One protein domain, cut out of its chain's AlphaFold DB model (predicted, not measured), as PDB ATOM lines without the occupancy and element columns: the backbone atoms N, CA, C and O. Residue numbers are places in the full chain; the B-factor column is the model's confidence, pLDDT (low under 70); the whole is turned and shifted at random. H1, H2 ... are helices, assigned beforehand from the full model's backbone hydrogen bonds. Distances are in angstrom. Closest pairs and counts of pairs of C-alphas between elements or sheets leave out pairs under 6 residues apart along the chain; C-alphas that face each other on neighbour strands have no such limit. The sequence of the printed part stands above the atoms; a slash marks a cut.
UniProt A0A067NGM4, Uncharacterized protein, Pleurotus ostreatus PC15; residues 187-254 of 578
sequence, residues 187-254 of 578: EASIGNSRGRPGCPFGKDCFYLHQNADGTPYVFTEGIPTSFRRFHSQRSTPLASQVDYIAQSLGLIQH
ATOM      1  N   GLU A 187     -39.424  -4.525  14.371       90.44
ATOM      2  CA  GLU A 187     -38.894  -3.321  15.016       90.44
ATOM      3  C   GLU A 187     -38.413  -2.302  13.968       90.44
ATOM      4  O   GLU A 187     -38.863  -1.164  13.981       90.44
ATOM      5  N   ALA A 188     -37.653  -2.740  12.955       87.44
ATOM      6  CA  ALA A 188     -37.250  -1.908  11.811       87.44
ATOM      7  C   ALA A 188     -38.377  -1.586  10.793       87.44
ATOM      8  O   ALA A 188     -38.114  -0.971   9.759       87.44
ATOM      9  N   SER A 189     -39.617  -2.028  11.038       86.44
ATOM     10  CA  SER A 189     -40.798  -1.697  10.220       86.44
ATOM     11  C   SER A 189     -41.766  -0.733  10.914       86.44
ATOM     12  O   SER A 189     -42.558  -0.077  10.236       86.44
ATOM     13  N   ILE A 190     -41.692  -0.616  12.244       82.56
ATOM     14  CA  ILE A 190     -42.398   0.414  13.011       82.56
ATOM     15  C   ILE A 190     -41.742   1.759  12.678       82.56
ATOM     16  O   ILE A 190     -40.524   1.887  12.731       82.56
ATOM     17  N   GLY A 191     -42.543   2.750  12.282       71.62
ATOM     18  CA  GLY A 191     -42.045   4.062  11.844       71.62
ATOM     19  C   GLY A 191     -41.636   4.155  10.366       71.62
ATOM     20  O   GLY A 191     -41.315   5.242   9.901       71.62
ATOM     21  N   ASN A 192     -41.696   3.069   9.583       73.56
ATOM     22  CA  ASN A 192     -41.534   3.171   8.130       73.56
ATOM     23  C   ASN A 192     -42.774   3.846   7.509       73.56
ATOM     24  O   ASN A 192     -43.900   3.389   7.725       73.56
ATOM     25  N   SER A 193     -42.572   4.883   6.688       56.44
ATOM     26  CA  SER A 193     -43.606   5.787   6.142       56.44
ATOM     27  C   SER A 193     -44.715   5.119   5.310       56.44
ATOM     28  O   SER A 193     -45.654   5.778   4.880       56.44
ATOM     29  N   ARG A 194     -44.629   3.803   5.071       67.06
ATOM     30  CA  ARG A 194     -45.619   2.993   4.340       67.06
ATOM     31  C   ARG A 194     -46.717   2.383   5.230       67.06
ATOM     32  O   ARG A 194     -47.454   1.508   4.777       67.06
ATOM     33  N   GLY A 195     -46.816   2.800   6.494       68.38
ATOM     34  CA  GLY A 195     -48.039   2.723   7.311       68.38
ATOM     35  C   GLY A 195     -48.522   1.345   7.795       68.38
ATOM     36  O   GLY A 195     -49.504   1.285   8.530       68.38
ATOM     37  N   ARG A 196     -47.875   0.227   7.436       78.31
ATOM     38  CA  ARG A 196     -48.214  -1.109   7.976       78.31
ATOM     39  C   ARG A 196     -46.952  -1.922   8.298       78.31
ATOM     40  O   ARG A 196     -46.225  -2.239   7.352       78.31
ATOM     41  N   PRO A 197     -46.742  -2.333   9.569       84.69
ATOM     42  CA  PRO A 197     -45.628  -3.188   9.979       84.69
ATOM     43  C   PRO A 197     -45.481  -4.469   9.145       84.69
ATOM     44  O   PRO A 197     -46.446  -4.979   8.557       84.69
ATOM     45  N   GLY A 198     -44.260  -4.999   9.097       87.12
ATOM     46  CA  GLY A 198     -43.887  -6.100   8.215       87.12
ATOM     47  C   GLY A 198     -42.780  -6.982   8.784       87.12
ATOM     48  O   GLY A 198     -41.737  -6.509   9.215       87.12
ATOM     49  N   CYS A 199     -42.996  -8.294   8.731       91.12
ATOM     50  CA  CYS A 199     -42.000  -9.313   9.038       91.12
ATOM     51  C   CYS A 199     -41.988 -10.337   7.889       91.12
ATOM     52  O   CYS A 199     -43.069 -10.807   7.525       91.12
ATOM     53  N   PRO A 200     -40.823 -10.745   7.337       88.06
ATOM     54  CA  PRO A 200     -40.760 -11.730   6.249       88.06
ATOM     55  C   PRO A 200     -41.426 -13.068   6.595       88.06
ATOM     56  O   PRO A 200     -41.870 -13.793   5.709       88.06
ATOM     57  N   PHE A 201     -41.479 -13.398   7.887       88.44
ATOM     58  CA  PHE A 201     -41.971 -14.672   8.404       88.44
ATOM     59  C   PHE A 201     -43.442 -14.630   8.852       88.44
ATOM     60  O   PHE A 201     -44.005 -15.675   9.171       88.44
ATOM     61  N   GLY A 202     -44.076 -13.450   8.873       88.69
ATOM     62  CA  GLY A 202     -45.479 -13.297   9.265       88.69
ATOM     63  C   GLY A 202     -45.801 -13.943  10.616       88.69
ATOM     64  O   GLY A 202     -45.049 -13.803  11.581       88.69
ATOM     65  N   LYS A 203     -46.911 -14.684  10.671       88.94
ATOM     66  CA  LYS A 203     -47.387 -15.402  11.868       88.94
ATOM     67  C   LYS A 203     -46.471 -16.546  12.315       88.94
ATOM     68  O   LYS A 203     -46.541 -16.968  13.463       88.94
ATOM     69  N   ASP A 204     -45.631 -17.047  11.410       88.38
ATOM     70  CA  ASP A 204     -44.737 -18.179  11.660       88.38
ATOM     71  C   ASP A 204     -43.379 -17.705  12.230       88.38
ATOM     72  O   ASP A 204     -42.474 -18.503  12.480       88.38
ATOM     73  N   CYS A 205     -43.223 -16.393  12.461       90.56
ATOM     74  CA  CYS A 205     -42.090 -15.840  13.191       90.56
ATOM     75  C   CYS A 205     -42.142 -16.251  14.670       90.56
ATOM     76  O   CYS A 205     -43.127 -16.014  15.362       90.56
ATOM     77  N   PHE A 206     -41.046 -16.816  15.179       90.81
ATOM     78  CA  PHE A 206     -40.919 -17.250  16.576       90.81
ATOM     79  C   PHE A 206     -40.308 -16.180  17.509       90.81
ATOM     80  O   PHE A 206     -39.964 -16.487  18.650       90.81
ATOM     81  N   TYR A 207     -40.163 -14.943  17.024       93.44
ATOM     82  CA  TYR A 207     -39.710 -13.769  17.779       93.44
ATOM     83  C   TYR A 207     -40.902 -12.899  18.207       93.44
ATOM     84  O   TYR A 207     -41.975 -12.964  17.609       93.44
ATOM     85  N   LEU A 208     -40.708 -12.038  19.207       93.50
ATOM     86  CA  LEU A 208     -41.730 -11.093  19.651       93.50
ATOM     87  C   LEU A 208     -41.915  -9.953  18.638       93.50
ATOM     88  O   LEU A 208     -41.014  -9.139  18.431       93.50
ATOM     89  N   HIS A 209     -43.106  -9.844  18.058       92.50
ATOM     90  CA  HIS A 209     -43.580  -8.598  17.460       92.50
ATOM     91  C   HIS A 209     -44.279  -7.781  18.549       92.50
ATOM     92  O   HIS A 209     -45.203  -8.292  19.180       92.50
ATOM     93  N   GLN A 210     -43.854  -6.540  18.779       92.06
ATOM     94  CA  GLN A 210     -44.381  -5.683  19.842       92.06
ATOM     95  C   GLN A 210     -44.690  -4.293  19.283       92.06
ATOM     96  O   GLN A 210     -43.805  -3.670  18.700       92.06
ATOM     97  N   ASN A 211     -45.931  -3.833  19.435       88.81
ATOM     98  CA  ASN A 211     -46.362  -2.494  19.028       88.81
ATOM     99  C   ASN A 211     -45.755  -1.408  19.933       88.81
ATOM    100  O   ASN A 211     -45.215  -1.709  20.999       88.81
ATOM    101  N   ALA A 212     -45.913  -0.138  19.541       84.81
ATOM    102  CA  ALA A 212     -45.574   1.006  20.392       84.81
ATOM    103  C   ALA A 212     -46.300   0.944  21.753       84.81
ATOM    104  O   ALA A 212     -45.696   1.202  22.788       84.81
ATOM    105  N   ASP A 213     -47.549   0.469  21.761       85.88
ATOM    106  CA  ASP A 213     -48.399   0.278  22.950       85.88
ATOM    107  C   ASP A 213     -47.965  -0.910  23.837       85.88
ATOM    108  O   ASP A 213     -48.711  -1.369  24.700       85.88
ATOM    109  N   GLY A 214     -46.806  -1.518  23.562       85.44
ATOM    110  CA  GLY A 214     -46.292  -2.698  24.258       85.44
ATOM    111  C   GLY A 214     -47.030  -4.011  23.956       85.44
ATOM    112  O   GLY A 214     -46.547  -5.074  24.356       85.44
ATOM    113  N   THR A 215     -48.157  -3.967  23.240       88.94
ATOM    114  CA  THR A 215     -48.995  -5.131  22.904       88.94
ATOM    115  C   THR A 215     -48.346  -6.047  21.851       88.94
ATOM    116  O   THR A 215     -47.648  -5.563  20.956       88.94
ATOM    117  N   PRO A 216     -48.556  -7.379  21.913       89.44
ATOM    118  CA  PRO A 216     -47.995  -8.308  20.936       89.44
ATOM    119  C   PRO A 216     -48.763  -8.267  19.603       89.44
ATOM    120  O   PRO A 216     -49.973  -8.488  19.565       89.44
ATOM    121  N   TYR A 217     -48.061  -8.040  18.489       88.38
ATOM    122  CA  TYR A 217     -48.672  -7.983  17.156       88.38
ATOM    123  C   TYR A 217     -48.710  -9.362  16.482       88.38
ATOM    124  O   TYR A 217     -47.680  -9.938  16.122       88.38
ATOM    125  N   VAL A 218     -49.912  -9.887  16.248       89.88
ATOM    126  CA  VAL A 218     -50.103 -11.170  15.561       89.88
ATOM    127  C   VAL A 218     -50.467 -10.923  14.098       89.88
ATOM    128  O   VAL A 218     -51.537 -10.403  13.789       89.88
ATOM    129  N   PHE A 219     -49.586 -11.325  13.181       89.06
ATOM    130  CA  PHE A 219     -49.916 -11.376  11.755       89.06
ATOM    131  C   PHE A 219     -50.966 -12.468  11.495       89.06
ATOM    132  O   PHE A 219     -50.875 -13.570  12.031       89.06
ATOM    133  N   THR A 220     -51.930 -12.191  10.621       88.00
ATOM    134  CA  THR A 220     -52.877 -13.191  10.091       88.00
ATOM    135  C   THR A 220     -52.247 -14.051   8.986       88.00
ATOM    136  O   THR A 220     -52.551 -15.235   8.831       88.00
ATOM    137  N   GLU A 221     -51.339 -13.447   8.220       87.12
ATOM    138  CA  GLU A 221     -50.638 -14.025   7.076       87.12
ATOM    139  C   GLU A 221     -49.413 -14.854   7.510       87.12
ATOM    140  O   GLU A 221     -48.687 -14.484   8.432       87.12
ATOM    141  N   GLY A 222     -49.159 -15.981   6.834       85.25
ATOM    142  CA  GLY A 222     -47.949 -16.794   7.038       85.25
ATOM    143  C   GLY A 222     -46.773 -16.371   6.158       85.25
ATOM    144  O   GLY A 222     -46.887 -15.418   5.381       85.25
ATOM    145  N   ILE A 223     -45.668 -17.119   6.240       82.94
ATOM    146  CA  ILE A 223     -44.444 -16.940   5.438       82.94
ATOM    147  C   ILE A 223     -44.728 -16.640   3.955       82.94
ATOM    148  O   ILE A 223     -44.259 -15.605   3.500       82.94
ATOM    149  N   PRO A 224     -45.469 -17.451   3.165       78.88
ATOM    150  CA  PRO A 224     -45.528 -17.247   1.712       78.88
ATOM    151  C   PRO A 224     -46.110 -15.885   1.299       78.88
ATOM    152  O   PRO A 224     -45.564 -15.231   0.408       78.88
ATOM    153  N   THR A 225     -47.171 -15.419   1.964       84.38
ATOM    154  CA  THR A 225     -47.772 -14.102   1.688       84.38
ATOM    155  C   THR A 225     -46.921 -12.975   2.272       84.38
ATOM    156  O   THR A 225     -46.614 -12.007   1.576       84.38
ATOM    157  N   SER A 226     -46.462 -13.134   3.518       85.00
ATOM    158  CA  SER A 226     -45.690 -12.110   4.236       85.00
ATOM    159  C   SER A 226     -44.325 -11.861   3.596       85.00
ATOM    160  O   SER A 226     -43.906 -10.715   3.469       85.00
ATOM    161  N   PHE A 227     -43.656 -12.914   3.122       83.75
ATOM    162  CA  PHE A 227     -42.370 -12.844   2.432       83.75
ATOM    163  C   PHE A 227     -42.500 -12.132   1.085       83.75
ATOM    164  O   PHE A 227     -41.706 -11.234   0.801       83.75
ATOM    165  N   ARG A 228     -43.533 -12.461   0.286       83.12
ATOM    166  CA  ARG A 228     -43.854 -11.749  -0.964       83.12
ATOM    167  C   ARG A 228     -44.104 -10.265  -0.689       83.12
ATOM    168  O   ARG A 228     -43.489  -9.419  -1.329       83.12
ATOM    169  N   ARG A 229     -44.953  -9.962   0.300       80.88
ATOM    170  CA  ARG A 229     -45.319  -8.594   0.691       80.88
ATOM    171  C   ARG A 229     -44.128  -7.790   1.227       80.88
ATOM    172  O   ARG A 229     -44.020  -6.605   0.939       80.88
ATOM    173  N   PHE A 230     -43.217  -8.426   1.963       75.94
ATOM    174  CA  PHE A 230     -41.989  -7.801   2.459       75.94
ATOM    175  C   PHE A 230     -40.997  -7.497   1.325       75.94
ATOM    176  O   PHE A 230     -40.365  -6.443   1.333       75.94
ATOM    177  N   HIS A 231     -40.892  -8.374   0.317       73.94
ATOM    178  CA  HIS A 231     -40.057  -8.118  -0.861       73.94
ATOM    179  C   HIS A 231     -40.639  -7.009  -1.738       73.94
ATOM    180  O   HIS A 231     -39.913  -6.070  -2.048       73.94
ATOM    181  N   SER A 232     -41.947  -7.021  -2.024       72.25
ATOM    182  CA  SER A 232     -42.602  -5.946  -2.791       72.25
ATOM    183  C   SER A 232     -42.590  -4.582  -2.081       72.25
ATOM    184  O   SER A 232     -42.823  -3.558  -2.710       72.25
ATOM    185  N   GLN A 233     -42.335  -4.549  -0.768       67.19
ATOM    186  CA  GLN A 233     -42.100  -3.323   0.007       67.19
ATOM    187  C   GLN A 233     -40.628  -2.874   0.016       67.19
ATOM    188  O   GLN A 233     -40.342  -1.746   0.425       67.19
ATOM    189  N   ARG A 234     -39.685  -3.732  -0.387       61.97
ATOM    190  CA  ARG A 234     -38.253  -3.408  -0.482       61.97
ATOM    191  C   ARG A 234     -37.812  -3.088  -1.905       61.97
ATOM    192  O   ARG A 234     -37.015  -2.174  -2.069       61.97
ATOM    193  N   SER A 235     -38.361  -3.767  -2.910       54.66
ATOM    194  CA  SER A 235     -38.212  -3.375  -4.311       54.66
ATOM    195  C   SER A 235     -38.914  -2.035  -4.548       54.66
ATOM    196  O   SER A 235     -40.143  -1.979  -4.632       54.66
ATOM    197  N   THR A 236     -38.157  -0.944  -4.654       50.78
ATOM    198  CA  THR A 236     -38.678   0.271  -5.286       50.78
ATOM    199  C   THR A 236     -38.837  -0.006  -6.786       50.78
ATOM    200  O   THR A 236     -37.960  -0.654  -7.360       50.78
ATOM    201  N   PRO A 237     -39.914   0.462  -7.453       54.59
ATOM    202  CA  PRO A 237     -40.124   0.176  -8.877       54.59
ATOM    203  C   PRO A 237     -38.936   0.587  -9.757       54.59
ATOM    204  O   PRO A 237     -38.547  -0.154 -10.658       54.59
ATOM    205  N   LEU A 238     -38.307   1.724  -9.425       45.97
ATOM    206  CA  LEU A 238     -37.119   2.231 -10.111       45.97
ATOM    207  C   LEU A 238     -35.887   1.329  -9.959       45.97
ATOM    208  O   LEU A 238     -35.176   1.167 -10.941       45.97
ATOM    209  N   ALA A 239     -35.635   0.719  -8.793       48.12
ATOM    210  CA  ALA A 239     -34.464  -0.149  -8.620       48.12
ATOM    211  C   ALA A 239     -34.553  -1.368  -9.545       48.12
ATOM    212  O   ALA A 239     -33.672  -1.576 -10.368       48.12
ATOM    213  N   SER A 240     -35.688  -2.077  -9.537       53.81
ATOM    214  CA  SER A 240     -35.920  -3.201 -10.456       53.81
ATOM    215  C   SER A 240     -35.865  -2.815 -11.939       53.81
ATOM    216  O   SER A 240     -35.557  -3.662 -12.773       53.81
ATOM    217  N   GLN A 241     -36.164  -1.559 -12.281       52.16
ATOM    218  CA  GLN A 241     -36.098  -1.072 -13.657       52.16
ATOM    219  C   GLN A 241     -34.663  -0.703 -14.062       52.16
ATOM    220  O   GLN A 241     -34.243  -1.052 -15.162       52.16
ATOM    221  N   VAL A 242     -33.893  -0.067 -13.173       53.06
ATOM    222  CA  VAL A 242     -32.470   0.241 -13.389       53.06
ATOM    223  C   VAL A 242     -31.625  -1.033 -13.392       53.06
ATOM    224  O   VAL A 242     -30.802  -1.177 -14.285       53.06
ATOM    225  N   ASP A 243     -31.871  -1.994 -12.498       52.19
ATOM    226  CA  ASP A 243     -31.166  -3.284 -12.470       52.19
ATOM    227  C   ASP A 243     -31.431  -4.102 -13.749       52.19
ATOM    228  O   ASP A 243     -30.506  -4.664 -14.334       52.19
ATOM    229  N   TYR A 244     -32.678  -4.128 -14.237       55.97
ATOM    230  CA  TYR A 244     -33.031  -4.791 -15.498       55.97
ATOM    231  C   TYR A 244     -32.392  -4.102 -16.717       55.97
ATOM    232  O   TYR A 244     -31.898  -4.773 -17.627       55.97
ATOM    233  N   ILE A 245     -32.350  -2.766 -16.728       55.03
ATOM    234  CA  ILE A 245     -31.658  -1.988 -17.765       55.03
ATOM    235  C   ILE A 245     -30.139  -2.210 -17.685       55.03
ATOM    236  O   ILE A 245     -29.511  -2.422 -18.714       55.03
ATOM    237  N   ALA A 246     -29.542  -2.262 -16.494       53.47
ATOM    238  CA  ALA A 246     -28.115  -2.528 -16.312       53.47
ATOM    239  C   ALA A 246     -27.728  -3.952 -16.747       53.47
ATOM    240  O   ALA A 246     -26.727  -4.127 -17.438       53.47
ATOM    241  N   GLN A 247     -28.537  -4.966 -16.421       54.84
ATOM    242  CA  GLN A 247     -28.304  -6.345 -16.867       54.84
ATOM    243  C   GLN A 247     -28.470  -6.504 -18.385       54.84
ATOM    244  O   GLN A 247     -27.664  -7.182 -19.019       54.84
ATOM    245  N   SER A 248     -29.473  -5.858 -18.990       54.88
ATOM    246  CA  SER A 248     -29.660  -5.905 -20.448       54.88
ATOM    247  C   SER A 248     -28.604  -5.094 -21.209       54.88
ATOM    248  O   SER A 248     -28.105  -5.577 -22.223       54.88
ATOM    249  N   LEU A 249     -28.173  -3.933 -20.704       56.34
ATOM    250  CA  LEU A 249     -27.040  -3.183 -21.262       56.34
ATOM    251  C   LEU A 249     -25.708  -3.928 -21.092       56.34
ATOM    252  O   LEU A 249     -24.916  -3.944 -22.028       56.34
ATOM    253  N   GLY A 250     -25.477  -4.600 -19.960       54.38
ATOM    254  CA  GLY A 250     -24.303  -5.455 -19.758       54.38
ATOM    255  C   GLY A 250     -24.257  -6.634 -20.737       54.38
ATOM    256  O   GLY A 250     -23.211  -6.916 -21.316       54.38
ATOM    257  N   LEU A 251     -25.407  -7.269 -21.000       54.91
ATOM    258  CA  LEU A 251     -25.531  -8.310 -22.025       54.91
ATOM    259  C   LEU A 251     -25.241  -7.762 -23.435       54.91
ATOM    260  O   LEU A 251     -24.550  -8.410 -24.217       54.91
ATOM    261  N   ILE A 252     -25.736  -6.561 -23.755       55.03
ATOM    262  CA  ILE A 252     -25.489  -5.886 -25.039       55.03
ATOM    263  C   ILE A 252     -24.003  -5.529 -25.201       55.03
ATOM    264  O   ILE A 252     -23.433  -5.781 -26.261       55.03
ATOM    265  N   GLN A 253     -23.359  -5.004 -24.157       54.75
ATOM    266  CA  GLN A 253     -21.932  -4.678 -24.160       54.75
ATOM    267  C   GLN A 253     -21.079  -5.937 -24.401       54.75
ATOM    268  O   GLN A 253     -20.260  -5.963 -25.316       54.75
ATOM    269  N   HIS A 254     -21.375  -7.033 -23.696       53.25
ATOM    270  CA  HIS A 254     -20.707  -8.328 -23.877       53.25
ATOM    271  C   HIS A 254     -20.863  -8.911 -25.299       53.25
ATOM    272  O   HIS A 254     -19.962  -9.589 -25.791       53.25
TER     273      HIS A 254
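Overview. This is residues 187 to 254 of the 578 residues of an uncharacterized protein of Pleurotus ostreatus PC15 (UniProt A0A067NGM4). A long helix, H2, sticks out as a free arm from a small compact body, in which looping chain, residues 187 to 222, winds beside the short helix H1; residues 198 to 202 pack on H1. The arm makes the length of the whole. The printed part has 68 residues, with two named helices in the order H1, H2 and no named strand; its class is all helix, though 28 of the 68 residues are in named elements. It is only just extended, close to loose, with a radius of gyration of the C-alphas of 16.6 A, and spans 54 by 24 by 15 A.

Along the chain. H2, residues 237 to 254, is 26.0 A long, from C-alpha 237 at (-40.124, 0.176, -8.877) to C-alpha 254 at (-20.707, -8.328, -23.877). H1, residues 223 to 232, begins with C-alpha 223 at (-44.444, -16.940, 5.438).

Arrangement. H2 and H1 are apart, joined by a tight link of 4 residues. In both helices every O i to N i+4 pair is within hydrogen-bond range.

Size, cuts and confidence. Residues 234 to 254 stand free; the body without them spans 27 by 24 by 14 A. The printed part has no cut. Residues 193 to 195 and 233 to 254 have pLDDT under 70.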